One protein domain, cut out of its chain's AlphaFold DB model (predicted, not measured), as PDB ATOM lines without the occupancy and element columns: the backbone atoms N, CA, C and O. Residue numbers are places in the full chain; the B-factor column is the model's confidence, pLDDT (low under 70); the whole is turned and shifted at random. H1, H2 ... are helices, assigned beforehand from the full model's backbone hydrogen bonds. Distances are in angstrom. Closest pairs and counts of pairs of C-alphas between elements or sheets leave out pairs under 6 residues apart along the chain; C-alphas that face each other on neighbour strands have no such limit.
ATOM      1  N   ASP A 700      24.286  32.841  33.083       83.12
ATOM      2  CA  ASP A 700      24.604  32.369  31.727       83.12
ATOM      3  C   ASP A 700      25.599  31.196  31.725       83.12
ATOM      4  O   ASP A 700      25.437  30.223  30.983       83.12
ATOM      5  N   ASP A 701      26.602  31.249  32.604       85.38
ATOM      6  CA  ASP A 701      27.602  30.194  32.775       85.38
ATOM      7  C   ASP A 701      26.973  28.916  33.360       85.38
ATOM      8  O   ASP A 701      27.296  27.800  32.936       85.38
ATOM      9  N   LEU A 702      26.019  29.061  34.289       89.44
ATOM     10  CA  LEU A 702      25.253  27.936  34.837       89.44
ATOM     11  C   LEU A 702      24.326  27.312  33.784       89.44
ATOM     12  O   LEU A 702      24.230  26.084  33.711       89.44
ATOM     13  N   ILE A 703      23.678  28.127  32.946       85.12
ATOM     14  CA  ILE A 703      22.815  27.664  31.848       85.12
ATOM     15  C   ILE A 703      23.634  26.880  30.816       85.12
ATOM     16  O   ILE A 703      23.230  25.783  30.417       85.12
ATOM     17  N   ALA A 704      24.805  27.388  30.420       88.31
ATOM     18  CA  ALA A 704      25.676  26.736  29.440       88.31
ATOM     19  C   ALA A 704      26.121  25.331  29.885       88.31
ATOM     20  O   ALA A 704      26.201  24.408  29.069       88.31
ATOM     21  N   VAL A 705      26.378  25.157  31.184       90.69
ATOM     22  CA  VAL A 705      26.692  23.854  31.785       90.69
ATOM     23  C   VAL A 705      25.435  22.980  31.887       90.69
ATOM     24  O   VAL A 705      25.465  21.824  31.469       90.69
ATOM     25  N   SER A 706      24.314  23.528  32.369       91.25
ATOM     26  CA  SER A 706      23.026  22.827  32.524       91.25
ATOM     27  C   SER A 706      22.530  22.180  31.224       91.25
ATOM     28  O   SER A 706      22.096  21.027  31.224       91.25
ATOM     29  N   GLN A 707      22.657  22.873  30.089       88.94
ATOM     30  CA  GLN A 707      22.235  22.370  28.773       88.94
ATOM     31  C   GLN A 707      22.961  21.091  28.332       88.94
ATOM     32  O   GLN A 707      22.452  20.351  27.492       88.94
ATOM     33  N   ARG A 708      24.147  20.813  28.886       87.94
ATOM     34  CA  ARG A 708      24.966  19.646  28.526       87.94
ATOM     35  C   ARG A 708      24.749  18.449  29.450       87.94
ATOM     36  O   ARG A 708      25.252  17.366  29.162       87.94
ATOM     37  N   LEU A 709      24.007  18.623  30.545       91.56
ATOM     38  CA  LEU A 709      23.898  17.645  31.624       91.56
ATOM     39  C   LEU A 709      22.497  17.027  31.683       91.56
ATOM     40  O   LEU A 709      21.615  17.487  32.408       91.56
ATOM     41  N   VAL A 710      22.315  15.927  30.950       90.06
ATOM     42  CA  VAL A 710      21.113  15.078  31.020       90.06
ATOM     43  C   VAL A 710      21.492  13.733  31.627       90.06
ATOM     44  O   VAL A 710      22.085  12.887  30.960       90.06
ATOM     45  N   PHE A 711      21.163  13.539  32.903       89.56
ATOM     46  CA  PHE A 711      21.546  12.363  33.684       89.56
ATOM     47  C   PHE A 711      20.305  11.581  34.132       89.56
ATOM     48  O   PHE A 711      19.369  12.148  34.692       89.56
ATOM     49  N   CYS A 712      20.286  10.276  33.865       84.38
ATOM     50  CA  CYS A 712      19.166   9.357  34.082       84.38
ATOM     51  C   CYS A 712      17.835   9.867  33.497       84.38
ATOM     52  O   CYS A 712      16.782   9.713  34.108       84.38
ATOM     53  N   GLY A 713      17.887  10.508  32.323       79.75
ATOM     54  CA  GLY A 713      16.713  11.064  31.641       79.75
ATOM     55  C   GLY A 713      16.197  12.391  32.212       79.75
ATOM     56  O   GLY A 713      15.248  12.946  31.665       79.75
ATOM     57  N   ARG A 714      16.824  12.931  33.266       85.06
ATOM     58  CA  ARG A 714      16.504  14.245  33.841       85.06
ATOM     59  C   ARG A 714      17.592  15.259  33.495       85.06
ATOM     60  O   ARG A 714      18.778  15.019  33.729       85.06
ATOM     61  N   GLN A 715      17.184  16.410  32.969       88.75
ATOM     62  CA  GLN A 715      18.082  17.547  32.789       88.75
ATOM     63  C   GLN A 715      18.419  18.160  34.153       88.75
ATOM     64  O   GLN A 715      17.527  18.356  34.979       88.75
ATOM     65  N   LYS A 716      19.704  18.433  34.398       88.25
ATOM     66  CA  LYS A 716      20.163  19.138  35.601       88.25
ATOM     67  C   LYS A 716      19.979  20.627  35.381       88.25
ATOM     68  O   LYS A 716      20.706  21.210  34.581       88.25
ATOM     69  N   ASP A 717      18.985  21.215  36.035       85.62
ATOM     70  CA  ASP A 717      18.670  22.632  35.878       85.62
ATOM     71  C   ASP A 717      19.646  23.532  36.663       85.62
ATOM     72  O   ASP A 717      20.524  23.077  37.405       85.62
ATOM     73  N   VAL A 718      19.520  24.844  36.466       84.12
ATOM     74  CA  VAL A 718      20.354  25.843  37.149       84.12
ATOM     75  C   VAL A 718      20.175  25.774  38.670       84.12
ATOM     76  O   VAL A 718      21.129  26.028  39.405       84.12
ATOM     77  N   ALA A 719      18.988  25.402  39.158       78.81
ATOM     78  CA  ALA A 719      18.707  25.299  40.585       78.81
ATOM     79  C   ALA A 719      19.424  24.098  41.219       78.81
ATOM     80  O   ALA A 719      20.031  24.253  42.279       78.81
ATOM     81  N   ASP A 720      19.444  22.945  40.548       84.50
ATOM     82  CA  ASP A 720      20.176  21.741  40.947       84.50
ATOM     83  C   ASP A 720      21.685  22.040  41.052       84.50
ATOM     84  O   ASP A 720      22.328  21.708  42.052       84.50
ATOM     85  N   ILE A 721      22.254  22.731  40.054       88.62
ATOM     86  CA  ILE A 721      23.676  23.122  40.048       88.62
ATOM     87  C   ILE A 721      23.966  24.151  41.146       88.62
ATOM     88  O   ILE A 721      24.944  24.006  41.882       88.62
ATOM     89  N   ARG A 722      23.112  25.169  41.306       87.75
ATOM     90  CA  ARG A 722      23.261  26.204  42.341       87.75
ATOM     91  C   ARG A 722      23.155  25.601  43.740       87.75
ATOM     92  O   ARG A 722      23.944  25.950  44.612       87.75
ATOM     93  N   SER A 723      22.227  24.669  43.950       85.62
ATOM     94  CA  SER A 723      22.097  23.935  45.207       85.62
ATOM     95  C   SER A 723      23.328  23.079  45.485       85.62
ATOM     96  O   SER A 723      23.748  23.011  46.637       85.62
ATOM     97  N   TRP A 724      23.916  22.444  44.465       92.69
ATOM     98  CA  TRP A 724      25.146  21.670  44.631       92.69
ATOM     99  C   TRP A 724      26.336  22.566  44.997       92.69
ATOM    100  O   TRP A 724      27.045  22.268  45.956       92.69
ATOM    101  N   LEU A 725      26.505  23.691  44.293       91.12
ATOM    102  CA  LEU A 725      27.569  24.671  44.533       91.12
ATOM    103  C   LEU A 725      27.457  25.351  45.906       91.12
ATOM    104  O   LEU A 725      28.468  25.592  46.549       91.12
ATOM    105  N   ARG A 726      26.249  25.610  46.415       88.31
ATOM    106  CA  ARG A 726      26.056  26.204  47.756       88.31
ATOM    107  C   ARG A 726      26.525  25.318  48.914       88.31
ATOM    108  O   ARG A 726      26.578  25.788  50.042       88.31
ATOM    109  N   GLN A 727      26.853  24.052  48.658       88.44
ATOM    110  CA  GLN A 727      27.415  23.158  49.676       88.44
ATOM    111  C   GLN A 727      28.901  23.423  49.951       88.44
ATOM    112  O   GLN A 727      29.438  22.853  50.901       88.44
ATOM    113  N   PHE A 728      29.561  24.254  49.140       86.00
ATOM    114  CA  PHE A 728      30.937  24.695  49.349       86.00
ATOM    115  C   PHE A 728      30.956  25.958  50.228       86.00
ATOM    116  O   PHE A 728      30.166  26.872  50.024       86.00
ATOM    117  N   ASP A 729      31.846  25.981  51.225       75.94
ATOM    118  CA  ASP A 729      31.770  26.906  52.372       75.94
ATOM    119  C   ASP A 729      32.104  28.378  52.055       75.94
ATOM    120  O   ASP A 729      31.840  29.253  52.879       75.94
ATOM    121  N   ASP A 730      32.709  28.655  50.895       82.69
ATOM    122  CA  ASP A 730      33.139  29.994  50.486       82.69
ATOM    123  C   ASP A 730      33.159  30.165  48.957       82.69
ATOM    124  O   ASP A 730      33.236  29.190  48.205       82.69
ATOM    125  N   ASP A 731      33.126  31.421  48.506       84.19
ATOM    126  CA  ASP A 731      33.070  31.812  47.092       84.19
ATOM    127  C   ASP A 731      34.235  31.245  46.263       84.19
ATOM    128  O   ASP A 731      34.037  30.817  45.126       84.19
ATOM    129  N   THR A 732      35.437  31.138  46.844       83.81
ATOM    130  CA  THR A 732      36.611  30.582  46.141       83.81
ATOM    131  C   THR A 732      36.432  29.081  45.901       83.81
ATOM    132  O   THR A 732      36.731  28.569  44.821       83.81
ATOM    133  N   ARG A 733      35.900  28.347  46.888       88.75
ATOM    134  CA  ARG A 733      35.558  26.922  46.731       88.75
ATOM    135  C   ARG A 733      34.426  26.714  45.724       88.75
ATOM    136  O   ARG A 733      34.481  25.748  44.963       88.75
ATOM    137  N   ILE A 734      33.434  27.607  45.694       90.19
ATOM    138  CA  ILE A 734      32.340  27.594  44.708       90.19
ATOM    139  C   ILE A 734      32.894  27.731  43.287       90.19
ATOM    140  O   ILE A 734      32.538  26.937  42.415       90.19
ATOM    141  N   GLU A 735      33.793  28.687  43.051       89.69
ATOM    142  CA  GLU A 735      34.437  28.889  41.747       89.69
ATOM    143  C   GLU A 735      35.235  27.661  41.302       89.69
ATOM    144  O   GLU A 735      35.057  27.172  40.185       89.69
ATOM    145  N   VAL A 736      36.061  27.099  42.188       91.62
ATOM    146  CA  VAL A 736      36.839  25.883  41.900       91.62
ATOM    147  C   VAL A 736      35.919  24.710  41.556       91.62
ATOM    148  O   VAL A 736      36.149  24.008  40.567       91.62
ATOM    149  N   ALA A 737      34.855  24.499  42.332       93.94
ATOM    150  CA  ALA A 737      33.876  23.448  42.074       93.94
ATOM    151  C   ALA A 737      33.153  23.645  40.733       93.94
ATOM    152  O   ALA A 737      32.954  22.680  39.987       93.94
ATOM    153  N   PHE A 738      32.805  24.888  40.399       95.31
ATOM    154  CA  PHE A 738      32.185  25.230  39.125       95.31
ATOM    155  C   PHE A 738      33.121  24.971  37.939       95.31
ATOM    156  O   PHE A 738      32.693  24.363  36.960       95.31
ATOM    157  N   LEU A 739      34.404  25.336  38.027       94.31
ATOM    158  CA  LEU A 739      35.393  25.066  36.973       94.31
ATOM    159  C   LEU A 739      35.572  23.561  36.717       94.31
ATOM    160  O   LEU A 739      35.631  23.125  35.562       94.31
ATOM    161  N   LEU A 740      35.589  22.751  37.780       95.50
ATOM    162  CA  LEU A 740      35.629  21.288  37.675       95.50
ATOM    163  C   LEU A 740      34.362  20.731  37.006       95.50
ATOM    164  O   LEU A 740      34.458  19.866  36.132       95.50
ATOM    165  N   LEU A 741      33.182  21.237  37.382       96.19
ATOM    166  CA  LEU A 741      31.908  20.842  36.775       96.19
ATOM    167  C   LEU A 741      31.836  21.245  35.299       96.19
ATOM    168  O   LEU A 741      31.421  20.441  34.466       96.19
ATOM    169  N   LYS A 742      32.274  22.461  34.963       94.69
ATOM    170  CA  LYS A 742      32.341  22.964  33.590       94.69
ATOM    171  C   LYS A 742      33.220  22.060  32.733       94.69
ATOM    172  O   LYS A 742      32.784  21.618  31.672       94.69
ATOM    173  N   ARG A 743      34.406  21.681  33.224       94.56
ATOM    174  CA  ARG A 743      35.290  20.750  32.509       94.56
ATOM    175  C   ARG A 743      34.662  19.369  32.321       94.56
ATOM    176  O   ARG A 743      34.746  18.810  31.226       94.56
ATOM    177  N   LEU A 744      34.006  18.836  33.354       95.06
ATOM    178  CA  LEU A 744      33.259  17.582  33.258       95.06
ATOM    179  C   LEU A 744      32.171  17.685  32.179       95.06
ATOM    180  O   LEU A 744      32.119  16.836  31.299       95.06
ATOM    181  N   ALA A 745      31.359  18.742  32.182       93.94
ATOM    182  CA  ALA A 745      30.291  18.947  31.201       93.94
ATOM    183  C   ALA A 745      30.807  19.162  29.763       93.94
ATOM    184  O   ALA A 745      30.136  18.797  28.800       93.94
ATOM    185  N   GLU A 746      31.989  19.759  29.593       91.88
ATOM    186  CA  GLU A 746      32.580  20.048  28.282       91.88
ATOM    187  C   GLU A 746      33.279  18.851  27.635       91.88
ATOM    188  O   GLU A 746      33.207  18.696  26.415       91.88
ATOM    189  N   ARG A 747      33.998  18.044  28.422       90.31
ATOM    190  CA  ARG A 747      34.920  17.018  27.898       90.31
ATOM    191  C   ARG A 747      34.695  15.620  28.464       90.31
ATOM    192  O   ARG A 747      35.096  14.651  27.830       90.31
ATOM    193  N   GLY A 748      34.071  15.510  29.633       90.38
ATOM    194  CA  GLY A 748      33.968  14.257  30.380       90.38
ATOM    195  C   GLY A 748      32.556  13.697  30.546       90.38
ATOM    196  O   GLY A 748      32.405  12.608  31.100       90.38
ATOM    197  N   PHE A 749      31.526  14.407  30.078       93.88
ATOM    198  CA  PHE A 749      30.137  13.960  30.113       93.88
ATOM    199  C   PHE A 749      29.758  13.271  28.800       93.88
ATOM    200  O   PHE A 749      29.642  13.903  27.749       93.88
ATOM    201  N   PHE A 750      29.537  11.962  28.859       91.69
ATOM    202  CA  PHE A 750      29.187  11.143  27.703       91.69
ATOM    203  C   PHE A 750      27.677  10.899  27.664       91.69
ATOM    204  O   PHE A 750      27.126  10.124  28.454       91.69
ATOM    205  N   ASN A 751      27.009  11.567  26.722       89.81
ATOM    206  CA  ASN A 751      25.579  11.399  26.486       89.81
ATOM    207  C   ASN A 751      25.246  10.028  25.855       89.81
ATOM    208  O   ASN A 751      26.130   9.260  25.465       89.81
ATOM    209  N   LEU A 911      43.146  17.613  38.459       89.25
ATOM    210  CA  LEU A 911      44.370  18.246  38.961       89.25
ATOM    211  C   LEU A 911      45.523  18.209  37.947       89.25
ATOM    212  O   LEU A 911      46.663  18.477  38.324       89.25
ATOM    213  N   SER A 912      45.248  17.842  36.690       87.75
ATOM    214  CA  SER A 912      46.262  17.860  35.636       87.75
ATOM    215  C   SER A 912      46.441  19.268  35.076       87.75
ATOM    216  O   SER A 912      45.469  19.992  34.862       87.75
ATOM    217  N   THR A 913      47.685  19.639  34.780       83.50
ATOM    218  CA  THR A 913      47.999  20.872  34.047       83.50
ATOM    219  C   THR A 913      47.427  20.845  32.632       83.50
ATOM    220  O   THR A 913      46.961  21.870  32.137       83.50
ATOM    221  N   ASP A 914      47.361  19.666  32.012       83.62
ATOM    222  CA  ASP A 914      46.860  19.492  30.642       83.62
ATOM    223  C   ASP A 914      45.341  19.680  30.561       83.62
ATOM    224  O   ASP A 914      44.800  20.060  29.521       83.62
ATOM    225  N   ALA A 915      44.643  19.525  31.690       85.00
ATOM    226  CA  ALA A 915      43.234  19.861  31.800       85.00
ATOM    227  C   ALA A 915      42.973  21.361  31.697       85.00
ATOM    228  O   ALA A 915      41.837  21.724  31.439       85.00
ATOM    229  N   SER A 916      43.968  22.248  31.824       85.88
ATOM    230  CA  SER A 916      43.783  23.701  31.640       85.88
ATOM    231  C   SER A 916      42.554  24.251  32.396       85.88
ATOM    232  O   SER A 916      41.802  25.065  31.859       85.88
ATOM    233  N   ILE A 917      42.275  23.713  33.592       89.62
ATOM    234  CA  ILE A 917      41.163  24.140  34.464       89.62
ATOM    235  C   ILE A 917      41.595  25.353  35.289       89.62
ATOM    236  O   ILE A 917      40.807  26.265  35.515       89.62
ATOM    237  N   PHE A 918      42.860  25.356  35.711       90.44
ATOM    238  CA  PHE A 918      43.461  26.371  36.565       90.44
ATOM    239  C   PHE A 918      44.696  26.955  35.877       90.44
ATOM    240  O   PHE A 918      45.500  26.210  35.317       90.44
ATOM    241  N   GLU A 919      44.860  28.277  35.935       80.81
ATOM    242  CA  GLU A 919      45.986  28.973  35.296       80.81
ATOM    243  C   GLU A 919      47.250  28.979  36.165       80.81
ATOM    244  O   GLU A 919      48.367  28.943  35.647       80.81
ATOM    245  N   LYS A 920      47.094  29.033  37.495       86.06
ATOM    246  CA  LYS A 920      48.208  29.133  38.443       86.06
ATOM    247  C   LYS A 920      48.399  27.835  39.209       86.06
ATOM    248  O   LYS A 920      47.451  27.191  39.652       86.06
ATOM    249  N   GLU A 921      49.656  27.512  39.491       84.81
ATOM    250  CA  GLU A 921      50.000  26.351  40.316       84.81
ATOM    251  C   GLU A 921      49.490  26.484  41.767       84.81
ATOM    252  O   GLU A 921      49.225  25.479  42.427       84.81
ATOM    253  N   SER A 922      49.303  27.713  42.264       83.62
ATOM    254  CA  SER A 922      48.652  27.979  43.556       83.62
ATOM    255  C   SER A 922      47.219  27.455  43.607       83.62
ATOM    256  O   SER A 922      46.813  26.888  44.618       83.62
ATOM    257  N   ASP A 923      46.483  27.595  42.507       85.88
ATOM    258  CA  ASP A 923      45.058  27.278  42.431       85.88
ATOM    259  C   ASP A 923      44.873  25.759  42.317       85.88
ATOM    260  O   ASP A 923      43.978  25.193  42.936       85.88
ATOM    261  N   ILE A 924      45.807  25.072  41.641       88.50
ATOM    262  CA  ILE A 924      45.887  23.603  41.627       88.50
ATOM    263  C   ILE A 924      46.153  23.056  43.036       88.50
ATOM    264  O   ILE A 924      45.531  22.072  43.441       88.50
ATOM    265  N   ARG A 925      47.068  23.673  43.802       88.44
ATOM    266  CA  ARG A 925      47.335  23.269  45.196       88.44
ATOM    267  C   ARG A 925      46.103  23.480  46.074       88.44
ATOM    268  O   ARG A 925      45.718  22.562  46.789       88.44
ATOM    269  N   PHE A 926      45.448  24.633  45.951       90.38
ATOM    270  CA  PHE A 926      44.216  24.930  46.680       90.38
ATOM    271  C   PHE A 926      43.086  23.948  46.332       90.38
ATOM    272  O   PHE A 926      42.480  23.360  47.227       90.38
ATOM    273  N   ALA A 927      42.847  23.699  45.041       91.00
ATOM    274  CA  ALA A 927      41.854  22.734  44.581       91.00
ATOM    275  C   ALA A 927      42.164  21.320  45.088       91.00
ATOM    276  O   ALA A 927      41.257  20.608  45.512       91.00
ATOM    277  N   ARG A 928      43.440  20.912  45.106       93.00
ATOM    278  CA  ARG A 928      43.864  19.623  45.671       93.00
ATOM    279  C   ARG A 928      43.533  19.520  47.157       93.00
ATOM    280  O   ARG A 928      42.962  18.510  47.564       93.00
ATOM    281  N   ASP A 929      43.867  20.534  47.947       91.69
ATOM    282  CA  ASP A 929      43.604  20.534  49.389       91.69
ATOM    283  C   ASP A 929      42.096  20.513  49.676       91.69
ATOM    284  O   ASP A 929      41.638  19.719  50.500       91.69
ATOM    285  N   MET A 930      41.311  21.292  48.923       92.75
ATOM    286  CA  MET A 930      39.846  21.295  48.986       92.75
ATOM    287  C   MET A 930      39.257  19.917  48.648       92.75
ATOM    288  O   MET A 930      38.438  19.386  49.400       92.75
ATOM    289  N   LEU A 931      39.680  19.313  47.532       93.00
ATOM    290  CA  LEU A 931      39.193  18.005  47.092       93.00
ATOM    291  C   LEU A 931      39.595  16.887  48.057       93.00
ATOM    292  O   LEU A 931      38.805  15.976  48.277       93.00
ATOM    293  N   LEU A 932      40.783  16.951  48.662       92.06
ATOM    294  CA  LEU A 932      41.202  15.994  49.687       92.06
ATOM    295  C   LEU A 932      40.422  16.172  50.987       92.06
ATOM    296  O   LEU A 932      40.070  15.171  51.609       92.06
ATOM    297  N   GLN A 933      40.151  17.412  51.400       88.94
ATOM    298  CA  GLN A 933      39.355  17.703  52.591       88.94
ATOM    299  C   GLN A 933      37.944  17.121  52.443       88.94
ATOM    300  O   GLN A 933      37.572  16.224  53.195       88.94
ATOM    301  N   ILE A 934      37.203  17.560  51.422       88.25
ATOM    302  CA  ILE A 934      35.821  17.120  51.182       88.25
ATOM    303  C   ILE A 934      35.800  15.632  50.798       88.25
ATOM    304  O   ILE A 934      34.988  14.854  51.288       88.25
ATOM    305  N   GLY A 935      36.737  15.189  49.961       88.00
ATOM    306  CA  GLY A 935      36.839  13.802  49.518       88.00
ATOM    307  C   GLY A 935      37.054  12.809  50.660       88.00
ATOM    308  O   GLY A 935      36.480  11.725  50.621       88.00
ATOM    309  N   ARG A 936      37.819  13.165  51.704       88.75
ATOM    310  CA  ARG A 936      38.000  12.310  52.895       88.75
ATOM    311  C   ARG A 936      36.715  12.150  53.699       88.75
ATOM    312  O   ARG A 936      36.523  11.102  54.301       88.75
ATOM    313  N   GLU A 937      35.847  13.155  53.695       85.94
ATOM    314  CA  GLU A 937      34.532  13.091  54.342       85.94
ATOM    315  C   GLU A 937      33.549  12.244  53.514       85.94
ATOM    316  O   GLU A 937      32.792  11.436  54.057       85.94
ATOM    317  N   LEU A 938      33.594  12.377  52.183       86.75
ATOM    318  CA  LEU A 938      32.657  11.716  51.272       86.75
ATOM    319  C   LEU A 938      33.026  10.274  50.918       86.75
ATOM    320  O   LEU A 938      32.138   9.439  50.735       86.75
ATOM    321  N   TYR A 939      34.315   9.986  50.750       87.62
ATOM    322  CA  TYR A 939      34.833   8.675  50.365       87.62
ATOM    323  C   TYR A 939      36.255   8.463  50.928       87.62
ATOM    324  O   TYR A 939      37.237   8.565  50.188       87.62
ATOM    325  N   PRO A 940      36.376   8.147  52.238       84.44
ATOM    326  CA  PRO A 940      37.655   8.127  52.960       84.44
ATOM    327  C   PRO A 940      38.737   7.244  52.331       84.44
ATOM    328  O   PRO A 940      39.914   7.596  52.357       84.44
ATOM    329  N   ASP A 941      38.334   6.109  51.752       83.00
ATOM    330  CA  ASP A 941      39.241   5.115  51.168       83.00
ATOM    331  C   ASP A 941      39.904   5.600  49.865       83.00
ATOM    332  O   ASP A 941      40.938   5.065  49.467       83.00
ATOM    333  N   ALA A 942      39.302   6.578  49.175       88.19
ATOM    334  CA  ALA A 942      39.812   7.130  47.922       88.19
ATOM    335  C   ALA A 942      39.265   8.557  47.692       88.19
ATOM    336  O   ALA A 942      38.323   8.753  46.913       88.19
ATOM    337  N   PRO A 943      39.823   9.574  48.371       88.94
ATOM    338  CA  PRO A 943      39.256  10.922  48.412       88.94
ATOM    339  C   PRO A 943      39.245  11.634  47.051       88.94
ATOM    340  O   PRO A 943      38.395  12.488  46.816       88.94
ATOM    341  N   LEU A 944      40.132  11.255  46.124       90.94
ATOM    342  CA  LEU A 944      40.150  11.760  44.744       90.94
ATOM    343  C   LEU A 944      39.496  10.786  43.748       90.94
ATOM    344  O   LEU A 944      39.698  10.891  42.540       90.94
ATOM    345  N   GLY A 945      38.700   9.838  44.245       87.69
ATOM    346  CA  GLY A 945      38.167   8.726  43.465       87.69
ATOM    347  C   GLY A 945      39.130   7.540  43.442       87.69
ATOM    348  O   GLY A 945      40.318   7.658  43.735       87.69
ATOM    349  N   PHE A 946      38.611   6.356  43.120       84.12
ATOM    350  CA  PHE A 946      39.373   5.106  43.175       84.12
ATOM    351  C   PHE A 946      40.677   5.185  42.359       84.12
ATOM    352  O   PHE A 946      40.664   5.525  41.176       84.12
ATOM    353  N   GLY A 947      41.806   4.842  42.985       80.31
ATOM    354  CA  GLY A 947      43.136   4.937  42.371       80.31
ATOM    355  C   GLY A 947      43.716   6.354  42.299       80.31
ATOM    356  O   GLY A 947      44.695   6.534  41.584       80.31
ATOM    357  N   ASP A 948      43.110   7.329  42.987       83.12
ATOM    358  CA  ASP A 948      43.530   8.738  43.072       83.12
ATOM    359  C   ASP A 948      43.720   9.430  41.711       83.12
ATOM    360  O   ASP A 948      44.530  10.339  41.547       83.12
ATOM    361  N   ILE A 949      42.932   9.008  40.719       84.75
ATOM    362  CA  ILE A 949      43.014   9.505  39.337       84.75
ATOM    363  C   ILE A 949      42.399  10.903  39.206       84.75
ATOM    364  O   ILE A 949      42.772  11.659  38.310       84.75
ATOM    365  N   GLY A 950      41.449  11.257  40.079       89.12
ATOM    366  CA  GLY A 950      40.757  12.541  40.004       89.12
ATOM    367  C   GLY A 950      39.993  12.709  38.694       89.12
ATOM    368  O   GLY A 950      40.029  13.786  38.104       89.12
ATOM    369  N   ALA A 951      39.354  11.646  38.194       92.62
ATOM    370  CA  ALA A 951      38.689  11.700  36.899       92.62
ATOM    371  C   ALA A 951      37.485  12.658  36.937       92.62
ATOM    372  O   ALA A 951      36.745  12.730  37.921       92.62
ATOM    373  N   LEU A 952      37.262  13.366  35.835       95.00
ATOM    374  CA  LEU A 952      36.086  14.200  35.595       95.00
ATOM    375  C   LEU A 952      35.185  13.538  34.552       95.00
ATOM    376  O   LEU A 952      34.870  14.143  33.538       95.00
ATOM    377  N   VAL A 953      34.811  12.275  34.775       93.25
ATOM    378  CA  VAL A 953      34.063  11.465  33.800       93.25
ATOM    379  C   VAL A 953      32.684  11.093  34.339       93.25
ATOM    380  O   VAL A 953      32.560  10.624  35.470       93.25
ATOM    381  N   ALA A 954      31.640  11.253  33.535       92.94
ATOM    382  CA  ALA A 954      30.296  10.777  33.846       92.94
ATOM    383  C   ALA A 954      29.580  10.316  32.571       92.94
ATOM    384  O   ALA A 954      29.724  10.917  31.509       92.94
ATOM    385  N   PHE A 955      28.788   9.254  32.678       90.12
ATOM    386  CA  PHE A 955      27.905   8.786  31.614       90.12
ATOM    387  C   PHE A 955      26.477   9.236  31.901       90.12
ATOM    388  O   PHE A 955      26.101   9.437  33.054       90.12
ATOM    389  N   HIS A 956      25.646   9.315  30.862       87.75
ATOM    390  CA  HIS A 956      24.238   9.701  30.995       87.75
ATOM    391  C   HIS A 956      23.429   8.854  31.994       87.75
ATOM    392  O   HIS A 956      22.381   9.306  32.431       87.75
ATOM    393  N   ASN A 957      23.866   7.644  32.354       84.75
ATOM    394  CA  ASN A 957      23.155   6.736  33.261       84.75
ATOM    395  C   ASN A 957      24.012   6.187  34.418       84.75
ATOM    396  O   ASN A 957      23.510   5.407  35.225       84.75
ATOM    397  N   ALA A 958      25.299   6.534  34.489       86.56
ATOM    398  CA  ALA A 958      26.221   5.999  35.490       86.56
ATOM    399  C   ALA A 958      27.434   6.915  35.683       86.56
ATOM    400  O   ALA A 958      27.870   7.594  34.759       86.56
ATOM    401  N   VAL A 959      28.038   6.891  36.871       89.19
ATOM    402  CA  VAL A 959      29.278   7.632  37.154       89.19
ATOM    403  C   VAL A 959      30.349   6.665  37.650       89.19
ATOM    404  O   VAL A 959      30.108   6.016  38.671       89.19
ATOM    405  N   PRO A 960      31.528   6.567  37.007       87.69
ATOM    406  CA  PRO A 960      32.634   5.727  37.473       87.69
ATOM    407  C   PRO A 960      33.132   6.077  38.876       87.69
ATOM    408  O   PRO A 960      33.140   7.239  39.274       87.69
ATOM    409  N   ASN A 961      33.592   5.086  39.647       86.25
ATOM    410  CA  ASN A 961      34.125   5.305  41.005       86.25
ATOM    411  C   ASN A 961      35.498   5.976  41.042       86.25
ATOM    412  O   ASN A 961      35.920   6.419  42.107       86.25
ATOM    413  N   ASN A 962      36.160   6.093  39.894       90.06
ATOM    414  CA  ASN A 962      37.358   6.910  39.717       90.06
ATOM    415  C   ASN A 962      37.044   8.408  39.583       90.06
ATOM    416  O   ASN A 962      37.962   9.220  39.685       90.06
ATOM    417  N   THR A 963      35.782   8.770  39.333       92.69
ATOM    418  CA  THR A 963      35.347  10.167  39.272       92.69
ATOM    419  C   THR A 963      35.373  10.786  40.662       92.69
ATOM    420  O   THR A 963      35.116  10.089  41.649       92.69
ATOM    421  N   LEU A 964      35.660  12.087  40.756       94.12
ATOM    422  CA  LEU A 964      35.716  12.783  42.043       94.12
ATOM    423  C   LEU A 964      34.435  12.551  42.884       94.12
ATOM    424  O   LEU A 964      33.328  12.769  42.377       94.12
ATOM    425  N   PRO A 965      34.555  12.159  44.171       91.62
ATOM    426  CA  PRO A 965      33.411  11.846  45.035       91.62
ATOM    427  C   PRO A 965      32.395  12.978  45.202       91.62
ATOM    428  O   PRO A 965      31.210  12.692  45.357       91.62
ATOM    429  N   ILE A 966      32.826  14.243  45.099       92.62
ATOM    430  CA  ILE A 966      31.960  15.434  45.191       92.62
ATOM    431  C   ILE A 966      30.790  15.416  44.194       92.62
ATOM    432  O   ILE A 966      29.762  16.053  44.434       92.62
ATOM    433  N   PHE A 967      30.929  14.670  43.093       93.81
ATOM    434  CA  PHE A 967      29.926  14.579  42.039       93.81
ATOM    435  C   PHE A 967      28.902  13.464  42.237       93.81
ATOM    436  O   PHE A 967      27.818  13.582  41.677       93.81
ATOM    437  N   TRP A 968      29.206  12.398  42.986       90.56
ATOM    438  CA  TRP A 968      28.362  11.190  43.007       90.56
ATOM    439  C   TRP A 968      28.148  10.545  44.378       90.56
ATOM    440  O   TRP A 968      27.223   9.747  44.525       90.56
TER     441      TRP A 968
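Overview. This is residues 700 to 751 and 911 to 968 of the 984 residues of an uncharacterized protein of Bradyrhizobium sp. 323S2 (UniProt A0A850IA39). What does the domain look like? The long helix H3 runs through the domain, with the short helices H1 and H2 on one side of it and the long helix H4 set crosswise near its first residues on the other side. From H4 a looped stretch with no named element, residues 939 to 968, folds back past the last residues of H3. What is it built of? The printed part has 110 residues with four named helices in the order H1, H2, H3, H4 and no named strand; the class is all helix, though only 51 of the 110 residues are in named elements. How large is it? It is compact, with a radius of gyration of the C-alphas of 13.2 A, and rounded, spanning 34 by 28 by 27 A.

Arrangement. What does the first helix meet? H1, residues 700 to 706, touches H2, residues 718 to 725, about perpendicular at 89 degrees; the closest C-alphas are those of Leu 702 and Val 718, 5.8 A apart. H1 also touches H3, residues 731 to 748, with residues 741 to 746 of H3 alone, the same way at a steep tilt of 51 degrees; the closest C-alphas, of Val 705 and Lys 742, are 6.0 A apart. How do the later helices stand? H2 and H3 only just touch, with 3 pairs of C-alphas within 8 A, opposite ways at a steep tilt of 60 degrees; the closest are those of Leu 725 and Ile 734, 5.6 A apart. H3 and H4, residues 921 to 938, also only just touch, with 3 pairs, about perpendicular at 88 degrees; the closest C-alphas, of Val 736 and Ala 927, are 6.5 A apart. H4 is apart from H1 and H2. What do the backbones show? In H1, H2 and H3 every O i to N i+4 pair is within hydrogen-bond range, and in H4 13 of 14 are.

Along the chain. Where does the first helix begin? C-alpha 700 of H1 is at (24.604, 32.369, 31.727). Where are the long helices? H3 measures 24.3 A from its first C-alpha at (33.070, 31.812, 47.092) to its last, and H4 measures 25.2 A, ending with C-alpha 938 at (32.657, 11.716, 51.272). Is any stretch outside the helices paired? Residues 710 to 711 pair with 714 to 715, antiparallel, and residues 749 to 750 with 954 to 955, parallel.

Size, cuts and confidence. How far does it reach? The two C-alphas farthest apart, those of Gly 713 and Ser 922, are 38.1 A apart. Where is it cut, and which links are long? Residues 752 to 910 are not printed, and C-alphas 751 and 911 are 23.6 A apart across the cut. The link from H1 to H2 is long and that from H2 to H3 is tight. How confident is the model? The mean pLDDT of the printed part is 88.6, and no printed residue is under 70.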